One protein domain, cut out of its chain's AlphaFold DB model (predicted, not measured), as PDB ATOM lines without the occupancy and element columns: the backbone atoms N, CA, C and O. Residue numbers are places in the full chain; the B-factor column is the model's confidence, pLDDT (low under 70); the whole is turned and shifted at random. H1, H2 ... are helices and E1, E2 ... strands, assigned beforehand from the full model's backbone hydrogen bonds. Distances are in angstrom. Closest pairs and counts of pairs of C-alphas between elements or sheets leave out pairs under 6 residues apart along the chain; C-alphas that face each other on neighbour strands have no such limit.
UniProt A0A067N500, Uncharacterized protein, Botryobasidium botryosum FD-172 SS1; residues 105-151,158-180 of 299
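Overview. This is residues 105 to 151 and 158 to 180 of the 299 residues of an uncharacterized protein of Botryobasidium botryosum FD-172 SS1 (UniProt A0A067N500). A long two-stranded hairpin, E3 and E4, reaches as an arm from a small head that is largely loops and holds a short two-stranded hairpin, E1 and E2, and the four-residue helix H1. The base of the arm comes near the end of E1, at Leu 140, and its tip is the loop of residues 166 to 170; the arm makes much of the length of the whole. The printed part has 70 residues, with one named helix and four named strands in the order H1, E1, E2, E3, E4; under half of the residues are in named elements, and by these elements the class is mostly strand. The two sheets have the orders E1 - E2 and E3 - E4, each antiparallel. The whole is loose, with a radius of gyration of the C-alphas of 14.4 A, and the C-alphas span 48 by 24 by 20 A along their three main axes.

Along the chain. E4, the longest strand by residues, is residues 171 to 179 and measures 26.1 A from first to last C-alpha; its last C-alpha, of Asp 179, is at (107.208, 238.936, 293.783). E3 is residues 158 to 165 and measures 23.0 A, beginning at C-alpha 158 at (110.293, 240.839, 298.863). E1 is residues 137 to 140, 9.7 A long, and E2 is residues 143 to 146, 10.2 A long. H1 is residues 125 to 128, 5.0 A from first to last C-alpha, and begins at C-alpha 125 at (93.072, 231.563, 291.421). Residues 105 to 124, before H1, are a stretch of 20 residues with no named element; their C-alphas lie 5 to 19 A from the mean of all C-alphas.

Arrangement. E3 and E4 form a hairpin of antiparallel neighbour strands, with an angle of 157 degrees between their directions. The C-alphas of residues 158 and 178 face each other at 5.2 A, and at the other end those of 165 and 171 at 4.5 A. Backbone N 158 and O 178 are 2.8 A apart and N 172 and O 164 are 2.9 A apart, both within hydrogen-bond range. From the arm to the head, the closest C-alphas of E1 and E3 are those of Leu 140 and Asp 158, 5.5 A apart. The closest C-alphas of E1 and E4 are those of Leu 140 and Asp 179, 7.1 A apart. E1 and E2 form the second hairpin, antiparallel at 140 degrees, with N 138 and O 145 at 2.9 A and N 145 and O 138 at 2.8 A, within hydrogen-bond range. E2 is apart from both E3 and E4. The closest C-alphas of H1 and E1 are those of Phe 125 and Ser 137, 7.8 A apart. H1 is only just apart from E2, with a closest distance of 8.3 A between C-alphas, and it is apart from E3 and E4. H1 is too short for any pair of O of residue i and N of residue i+4 inside it; its one pair of O i and N i+3 is within hydrogen-bond range.

Size, cuts and confidence. The two C-alphas farthest apart are those of His 123 and Ala 168, 47.7 A. Residues 152 to 157 are not printed, and the C-alphas of Leu 151 and Asp 158 are 18.1 A apart across this cut, which falls in the link from E2 to E3. Of the links that are printed whole, E1 to E2 and E3 to E4 are tight, H1 to E1 is short, and none is long. The mean pLDDT of the printed part is 94.9, and no printed residue is under 70.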
ATOM      1  N   VAL A 105      93.148 236.159 305.588       98.38
ATOM      2  CA  VAL A 105      93.462 237.582 305.546       98.38
ATOM      3  C   VAL A 105      93.093 238.159 304.181       98.38
ATOM      4  O   VAL A 105      93.491 237.665 303.126       98.38
ATOM      5  N   THR A 106      92.317 239.238 304.175       97.94
ATOM      6  CA  THR A 106      91.942 239.936 302.941       97.94
ATOM      7  C   THR A 106      93.130 240.672 302.315       97.94
ATOM      8  O   THR A 106      94.088 241.019 303.001       97.94
ATOM      9  N   LEU A 107      93.036 240.980 301.017       97.75
ATOM     10  CA  LEU A 107      94.038 241.762 300.284       97.75
ATOM     11  C   LEU A 107      94.456 243.033 301.057       97.75
ATOM     12  O   LEU A 107      93.603 243.764 301.562       97.75
ATOM     13  N   GLY A 108      95.766 243.282 301.160       97.81
ATOM     14  CA  GLY A 108      96.365 244.405 301.894       97.81
ATOM     15  C   GLY A 108      96.458 244.234 303.420       97.81
ATOM     16  O   GLY A 108      97.141 245.031 304.078       97.81
ATOM     17  N   GLY A 109      95.805 243.211 303.981       98.25
ATOM     18  CA  GLY A 109      95.918 242.832 305.390       98.25
ATOM     19  C   GLY A 109      97.302 242.281 305.739       98.25
ATOM     20  O   GLY A 109      98.081 241.956 304.846       98.25
ATOM     21  N   ALA A 110      97.609 242.214 307.035       97.94
ATOM     22  CA  ALA A 110      98.903 241.738 307.522       97.94
ATOM     23  C   ALA A 110      98.998 240.205 307.472       97.94
ATOM     24  O   ALA A 110      98.067 239.533 307.910       97.94
ATOM     25  N   CYS A 111     100.124 239.684 306.991       97.50
ATOM     26  CA  CYS A 111     100.435 238.251 306.935       97.50
ATOM     27  C   CYS A 111     101.847 237.977 307.461       97.50
ATOM     28  O   CYS A 111     102.694 238.876 307.490       97.50
ATOM     29  N   GLN A 112     102.078 236.741 307.899       95.88
ATOM     30  CA  GLN A 112     103.370 236.277 308.398       95.88
ATOM     31  C   GLN A 112     104.333 235.945 307.242       95.88
ATOM     32  O   GLN A 112     103.922 235.622 306.126       95.88
ATOM     33  N   LEU A 113     105.642 236.066 307.487       94.31
ATOM     34  CA  LEU A 113     106.673 235.881 306.460       94.31
ATOM     35  C   LEU A 113     106.566 234.490 305.819       94.31
ATOM     36  O   LEU A 113     106.598 233.484 306.520       94.31
ATOM     37  N   ASN A 114     106.492 234.432 304.486       90.88
ATOM     38  CA  ASN A 114     106.323 233.185 303.727       90.88
ATOM     39  C   ASN A 114     105.070 232.369 304.082       90.88
ATOM     40  O   ASN A 114     105.016 231.162 303.847       90.88
ATOM     41  N   ARG A 115     104.035 233.041 304.591       95.19
ATOM     42  CA  ARG A 115     102.740 232.445 304.913       95.19
ATOM     43  C   ARG A 115     101.672 232.910 303.929       95.19
ATOM     44  O   ARG A 115     100.741 233.645 304.248       95.19
ATOM     45  N   ASP A 116     101.840 232.498 302.677       96.69
ATOM     46  CA  ASP A 116     100.892 232.799 301.599       96.69
ATOM     47  C   ASP A 116      99.520 232.151 301.817       96.69
ATOM     48  O   ASP A 116      98.512 232.648 301.315       96.69
ATOM     49  N   ASP A 117      99.493 231.042 302.562       95.81
ATOM     50  CA  ASP A 117      98.295 230.292 302.933       95.81
ATOM     51  C   ASP A 117      97.350 231.084 303.844       95.81
ATOM     52  O   ASP A 117      96.169 230.762 303.929       95.81
ATOM     53  N   GLU A 118      97.840 232.148 304.486       97.25
ATOM     54  CA  GLU A 118      97.023 233.063 305.288       97.25
ATOM     55  C   GLU A 118      96.197 233.991 304.411       97.25
ATOM     56  O   GLU A 118      95.153 234.484 304.833       97.25
ATOM     57  N   CYS A 119      96.658 234.254 303.191       98.25
ATOM     58  CA  CYS A 119      96.052 235.230 302.313       98.25
ATOM     59  C   CYS A 119      94.853 234.646 301.570       98.25
ATOM     60  O   CYS A 119      94.851 233.518 301.080       98.25
ATOM     61  N   LYS A 120      93.798 235.451 301.447       97.94
ATOM     62  CA  LYS A 120      92.595 235.064 300.718       97.94
ATOM     63  C   LYS A 120      92.876 235.035 299.205       97.94
ATOM     64  O   LYS A 120      93.196 236.091 298.637       97.94
ATOM     65  N   PRO A 121      92.677 233.887 298.531       97.00
ATOM     66  CA  PRO A 121      92.946 233.766 297.104       97.00
ATOM     67  C   PRO A 121      91.946 234.583 296.262       97.00
ATOM     68  O   PRO A 121      90.804 234.808 296.687       97.00
ATOM     69  N   PRO A 122      92.342 235.037 295.059       96.31
ATOM     70  CA  PRO A 122      91.449 235.710 294.122       96.31
ATOM     71  C   PRO A 122      90.444 234.737 293.486       96.31
ATOM     72  O   PRO A 122      90.652 233.527 293.442       96.31
ATOM     73  N   HIS A 123      89.357 235.262 292.915       95.81
ATOM     74  CA  HIS A 123      88.335 234.434 292.256       95.81
ATOM     75  C   HIS A 123      88.878 233.612 291.077       95.81
ATOM     76  O   HIS A 123      88.419 232.499 290.835       95.81
ATOM     77  N   ASN A 124      89.867 234.141 290.356       94.25
ATOM     78  CA  ASN A 124      90.533 233.490 289.230       94.25
ATOM     79  C   ASN A 124      91.813 232.738 289.645       94.25
ATOM     80  O   ASN A 124      92.726 232.600 288.829       94.25
ATOM     81  N   PHE A 125      91.889 232.248 290.890       95.12
ATOM     82  CA  PHE A 125      93.072 231.563 291.421       95.12
ATOM     83  C   PHE A 125      93.592 230.441 290.518       95.12
ATOM     84  O   PHE A 125      94.796 230.282 290.402       95.12
ATOM     85  N   ALA A 126      92.713 229.706 289.830       94.62
ATOM     86  CA  ALA A 126      93.105 228.597 288.959       94.62
ATOM     87  C   ALA A 126      94.054 229.010 287.817       94.62
ATOM     88  O   ALA A 126      94.805 228.179 287.319       94.62
ATOM     89  N   VAL A 127      94.020 230.282 287.402       94.25
ATOM     90  CA  VAL A 127      94.906 230.835 286.362       94.25
ATOM     91  C   VAL A 127      96.203 231.384 286.959       94.25
ATOM     92  O   VAL A 127      97.228 231.405 286.286       94.25
ATOM     93  N   LEU A 128      96.150 231.853 288.206       95.12
ATOM     94  CA  LEU A 128      97.258 232.535 288.882       95.12
ATOM     95  C   LEU A 128      98.088 231.602 289.771       95.12
ATOM     96  O   LEU A 128      99.194 231.959 290.169       95.12
ATOM     97  N   ALA A 129      97.548 230.432 290.110       95.56
ATOM     98  CA  ALA A 129      98.200 229.451 290.959       95.56
ATOM     99  C   ALA A 129      99.511 228.979 290.326       95.56
ATOM    100  O   ALA A 129      99.548 228.542 289.175       95.56
ATOM    101  N   SER A 130     100.581 229.033 291.108       92.69
ATOM    102  CA  SER A 130     101.897 228.550 290.715       92.69
ATOM    103  C   SER A 130     102.651 228.023 291.934       92.69
ATOM    104  O   SER A 130     102.223 228.259 293.061       92.69
ATOM    105  N   PRO A 131     103.791 227.337 291.749       90.62
ATOM    106  CA  PRO A 131     104.638 226.928 292.870       90.62
ATOM    107  C   PRO A 131     105.174 228.090 293.725       90.62
ATOM    108  O   PRO A 131     105.701 227.849 294.806       90.62
ATOM    109  N   GLN A 132     105.073 229.337 293.255       91.50
ATOM    110  CA  GLN A 132     105.592 230.525 293.934       91.50
ATOM    111  C   GLN A 132     104.559 231.216 294.833       91.50
ATOM    112  O   GLN A 132     104.907 232.185 295.512       91.50
ATOM    113  N   ASN A 133     103.306 230.755 294.821       95.44
ATOM    114  CA  ASN A 133     102.202 231.355 295.558       95.44
ATOM    115  C   ASN A 133     101.225 230.291 296.088       95.44
ATOM    116  O   ASN A 133     101.277 229.122 295.710       95.44
ATOM    117  N   PHE A 134     100.290 230.696 296.946       95.81
ATOM    118  CA  PHE A 134      99.198 229.833 297.385       95.81
ATOM    119  C   PHE A 134      97.920 230.209 296.641       95.81
ATOM    120  O   PHE A 134      97.278 231.201 296.970       95.81
ATOM    121  N   ASN A 135      97.534 229.438 295.618       96.06
ATOM    122  CA  ASN A 135      96.327 229.709 294.823       96.06
ATOM    123  C   ASN A 135      96.266 231.168 294.310       96.06
ATOM    124  O   ASN A 135      95.234 231.832 294.377       96.06
ATOM    125  N   GLY A 136      97.384 231.711 293.831       96.25
ATOM    126  CA  GLY A 136      97.473 233.077 293.311       96.25
ATOM    127  C   GLY A 136      97.542 234.185 294.368       96.25
ATOM    128  O   GLY A 136      97.694 235.348 293.990       96.25
ATOM    129  N   SER A 137      97.440 233.877 295.664       97.31
ATOM    130  CA  SER A 137      97.749 234.821 296.745       97.31
ATOM    131  C   SER A 137      99.165 234.627 297.269       97.31
ATOM    132  O   SER A 137      99.670 233.509 297.311       97.31
ATOM    133  N   ILE A 138      99.799 235.727 297.659       97.62
ATOM    134  CA  ILE A 138     101.187 235.750 298.110       97.62
ATOM    135  C   ILE A 138     101.359 236.768 299.241       97.62
ATOM    136  O   ILE A 138     100.770 237.851 299.191       97.62
ATOM    137  N   CYS A 139     102.146 236.426 300.261       98.00
ATOM    138  CA  CYS A 139     102.530 237.354 301.317       98.00
ATOM    139  C   CYS A 139     103.853 238.031 300.949       98.00
ATOM    140  O   CYS A 139     104.880 237.362 300.862       98.00
ATOM    141  N   LEU A 140     103.830 239.349 300.738       97.44
ATOM    142  CA  LEU A 140     105.018 240.151 300.419       97.44
ATOM    143  C   LEU A 140     105.056 241.375 301.328       97.44
ATOM    144  O   LEU A 140     104.031 242.021 301.543       97.44
ATOM    145  N   ALA A 141     106.226 241.694 301.879       95.75
ATOM    146  CA  ALA A 141     106.424 242.805 302.808       95.75
ATOM    147  C   ALA A 141     105.406 242.795 303.972       95.75
ATOM    148  O   ALA A 141     104.863 243.831 304.366       95.75
ATOM    149  N   SER A 142     105.129 241.598 304.511       96.38
ATOM    150  CA  SER A 142     104.130 241.351 305.568       96.38
ATOM    151  C   SER A 142     102.698 241.777 305.210       96.38
ATOM    152  O   SER A 142     101.898 242.087 306.099       96.38
ATOM    153  N   ARG A 143     102.355 241.830 303.916       98.25
ATOM    154  CA  ARG A 143     101.005 242.135 303.432       98.25
ATOM    155  C   ARG A 143     100.532 241.145 302.381       98.25
ATOM    156  O   ARG A 143     101.305 240.651 301.568       98.25
ATOM    157  N   CYS A 144      99.232 240.873 302.384       98.38
ATOM    158  CA  CYS A 144      98.629 239.999 301.389       98.38
ATOM    159  C   CYS A 144      98.487 240.705 300.042       98.38
ATOM    160  O   CYS A 144      97.824 241.740 299.938       98.38
ATOM    161  N   HIS A 145      99.040 240.083 299.006       98.12
ATOM    162  CA  HIS A 145      98.956 240.491 297.611       98.12
ATOM    163  C   HIS A 145      98.385 239.357 296.745       98.12
ATOM    164  O   HIS A 145      98.280 238.203 297.167       98.12
ATOM    165  N   HIS A 146      98.012 239.688 295.510       97.62
ATOM    166  CA  HIS A 146      97.710 238.710 294.463       97.62
ATOM    167  C   HIS A 146      98.832 238.718 293.432       97.62
ATOM    168  O   HIS A 146      99.296 239.791 293.050       97.62
ATOM    169  N   ALA A 147      99.236 237.539 292.964       97.12
ATOM    170  CA  ALA A 147     100.268 237.356 291.946       97.12
ATOM    171  C   ALA A 147      99.691 237.556 290.533       97.12
ATOM    172  O   ALA A 147      99.627 236.629 289.726       97.12
ATOM    173  N   ASN A 148      99.163 238.751 290.264       97.00
ATOM    174  CA  ASN A 148      98.400 239.062 289.051       97.00
ATOM    175  C   ASN A 148      98.971 240.231 288.235       97.00
ATOM    176  O   ASN A 148      98.307 240.696 287.306       97.00
ATOM    177  N   VAL A 149     100.172 240.718 288.562       97.88
ATOM    178  CA  VAL A 149     100.768 241.850 287.843       97.88
ATOM    179  C   VAL A 149     101.293 241.382 286.486       97.88
ATOM    180  O   VAL A 149     102.069 240.431 286.379       97.88
ATOM    181  N   THR A 150     100.838 242.049 285.427       97.44
ATOM    182  CA  THR A 150     101.205 241.746 284.040       97.44
ATOM    183  C   THR A 150     102.489 242.462 283.619       97.44
ATOM    184  O   THR A 150     102.984 243.343 284.319       97.44
ATOM    185  N   LEU A 151     103.010 242.116 282.438       97.94
ATOM    186  CA  LEU A 151     104.226 242.697 281.865       97.94
ATOM    187  C   LEU A 151     104.201 244.237 281.897       97.94
ATOM    188  O   LEU A 151     103.215 244.852 281.492       97.94
ATOM    189  N   ASP A 158     109.909 241.192 297.500       95.69
ATOM    190  CA  ASP A 158     110.293 240.839 298.863       95.69
ATOM    191  C   ASP A 158     111.525 239.931 298.840       95.69
ATOM    192  O   ASP A 158     111.549 238.903 298.165       95.69
ATOM    193  N   ASN A 159     112.559 240.333 299.573       94.62
ATOM    194  CA  ASN A 159     113.875 239.709 299.564       94.62
ATOM    195  C   ASN A 159     114.170 239.170 300.960       94.62
ATOM    196  O   ASN A 159     114.377 239.942 301.896       94.62
ATOM    197  N   THR A 160     114.235 237.849 301.096       94.06
ATOM    198  CA  THR A 160     114.532 237.188 302.371       94.06
ATOM    199  C   THR A 160     115.846 236.428 302.278       94.06
ATOM    200  O   THR A 160     116.039 235.612 301.380       94.06
ATOM    201  N   VAL A 161     116.760 236.675 303.217       94.19
ATOM    202  CA  VAL A 161     118.059 235.988 303.271       94.19
ATOM    203  C   VAL A 161     118.005 234.870 304.299       94.19
ATOM    204  O   VAL A 161     117.823 235.123 305.482       94.19
ATOM    205  N   TYR A 162     118.221 233.639 303.859       92.25
ATOM    206  CA  TYR A 162     118.352 232.470 304.717       92.25
ATOM    207  C   TYR A 162     119.821 232.139 304.931       92.25
ATOM    208  O   TYR A 162     120.608 232.161 303.988       92.25
ATOM    209  N   PHE A 163     120.193 231.778 306.152       93.12
ATOM    210  CA  PHE A 163     121.536 231.305 306.461       93.12
ATOM    211  C   PHE A 163     121.513 229.791 306.648       93.12
ATOM    212  O   PHE A 163     120.838 229.260 307.531       93.12
ATOM    213  N   GLY A 164     122.249 229.089 305.791       89.56
ATOM    214  CA  GLY A 164     122.458 227.649 305.867       89.56
ATOM    215  C   GLY A 164     123.876 227.313 306.313       89.56
ATOM    216  O   GLY A 164     124.766 228.163 306.307       89.56
ATOM    217  N   ARG A 165     124.109 226.048 306.674       89.50
ATOM    218  CA  ARG A 165     125.450 225.511 306.939       89.50
ATOM    219  C   ARG A 165     125.763 224.373 305.984       89.50
ATOM    220  O   ARG A 165     124.941 223.482 305.784       89.50
ATOM    221  N   THR A 166     126.956 224.400 305.402       88.06
ATOM    222  CA  THR A 166     127.469 223.301 304.582       88.06
ATOM    223  C   THR A 166     127.877 222.115 305.459       88.06
ATOM    224  O   THR A 166     128.051 222.242 306.673       88.06
ATOM    225  N   VAL A 167     128.114 220.956 304.836       88.31
ATOM    226  CA  VAL A 167     128.657 219.764 305.520       88.31
ATOM    227  C   VAL A 167     130.014 220.014 306.193       88.31
ATOM    228  O   VAL A 167     130.357 219.332 307.152       88.31
ATOM    229  N   ALA A 168     130.771 221.010 305.723       90.50
ATOM    230  CA  ALA A 168     132.043 221.435 306.308       90.50
ATOM    231  C   ALA A 168     131.872 222.439 307.469       90.50
ATOM    232  O   ALA A 168     132.863 222.924 308.010       90.50
ATOM    233  N   GLY A 169     130.632 222.778 307.837       88.19
ATOM    234  CA  GLY A 169     130.308 223.733 308.898       88.19
ATOM    235  C   GLY A 169     130.417 225.206 308.492       88.19
ATOM    236  O   GLY A 169     130.282 226.071 309.352       88.19
ATOM    237  N   GLN A 170     130.652 225.507 307.212       90.38
ATOM    238  CA  GLN A 170     130.703 226.886 306.719       90.38
ATOM    239  C   GLN A 170     129.288 227.433 306.529       90.38
ATOM    240  O   GLN A 170     128.431 226.744 305.976       90.38
ATOM    241  N   GLU A 171     129.050 228.665 306.968       90.44
ATOM    242  CA  GLU A 171     127.776 229.349 306.750       90.44
ATOM    243  C   GLU A 171     127.707 229.928 305.334       90.44
ATOM    244  O   GLU A 171     128.684 230.482 304.830       90.44
ATOM    245  N   PHE A 172     126.550 229.789 304.691       90.06
ATOM    246  CA  PHE A 172     126.254 230.406 303.403       90.06
ATOM    247  C   PHE A 172     124.921 231.148 303.479       90.06
ATOM    248  O   PHE A 172     123.990 230.700 304.146       90.06
ATOM    249  N   ALA A 173     124.844 232.286 302.794       91.56
ATOM    250  CA  ALA A 173     123.617 233.055 302.653       91.56
ATOM    251  C   ALA A 173     122.918 232.654 301.349       91.56
ATOM    252  O   ALA A 173     123.546 232.629 300.291       91.56
ATOM    253  N   ASN A 174     121.629 232.351 301.431       90.38
ATOM    254  CA  ASN A 174     120.756 232.093 300.299       90.38
ATOM    255  C   ASN A 174     119.691 233.194 300.244       90.38
ATOM    256  O   ASN A 174     118.874 233.314 301.157       90.38
ATOM    257  N   LEU A 175     119.734 234.021 299.203       91.25
ATOM    258  CA  LEU A 175     118.760 235.081 298.984       91.25
ATOM    259  C   LEU A 175     117.581 234.520 298.189       91.25
ATOM    260  O   LEU A 175     117.722 234.202 297.014       91.25
ATOM    261  N   VAL A 176     116.416 234.458 298.826       92.19
ATOM    262  CA  VAL A 176     115.157 234.104 298.175       92.19
ATOM    263  C   VAL A 176     114.380 235.383 297.910       92.19
ATOM    264  O   VAL A 176     113.945 236.066 298.839       92.19
ATOM    265  N   SER A 177     114.203 235.682 296.631       94.06
ATOM    266  CA  SER A 177     113.446 236.835 296.160       94.06
ATOM    267  C   SER A 177     112.081 236.382 295.643       94.06
ATOM    268  O   SER A 177     111.982 235.393 294.911       94.06
ATOM    269  N   ARG A 178     111.020 237.067 296.067       95.44
ATOM    270  CA  ARG A 178     109.624 236.737 295.752       95.44
ATOM    271  C   ARG A 178     108.893 237.982 295.273       95.44
ATOM    272  O   ARG A 178     109.154 239.077 295.766       95.44
ATOM    273  N   ASP A 179     107.948 237.816 294.355       97.00
ATOM    274  CA  ASP A 179     107.208 238.936 293.783       97.00
ATOM    275  C   ASP A 179     105.763 238.588 293.399       97.00
ATOM    276  O   ASP A 179     105.343 237.431 293.428       97.00
ATOM    277  N   ASN A 180     104.976 239.617 293.077       97.44
ATOM    278  CA  ASN A 180     103.579 239.482 292.665       97.44
ATOM    279  C   ASN A 180     103.360 239.559 291.141       97.44
ATOM    280  O   ASN A 180     102.227 239.787 290.694       97.44
TER     281      ASN A 180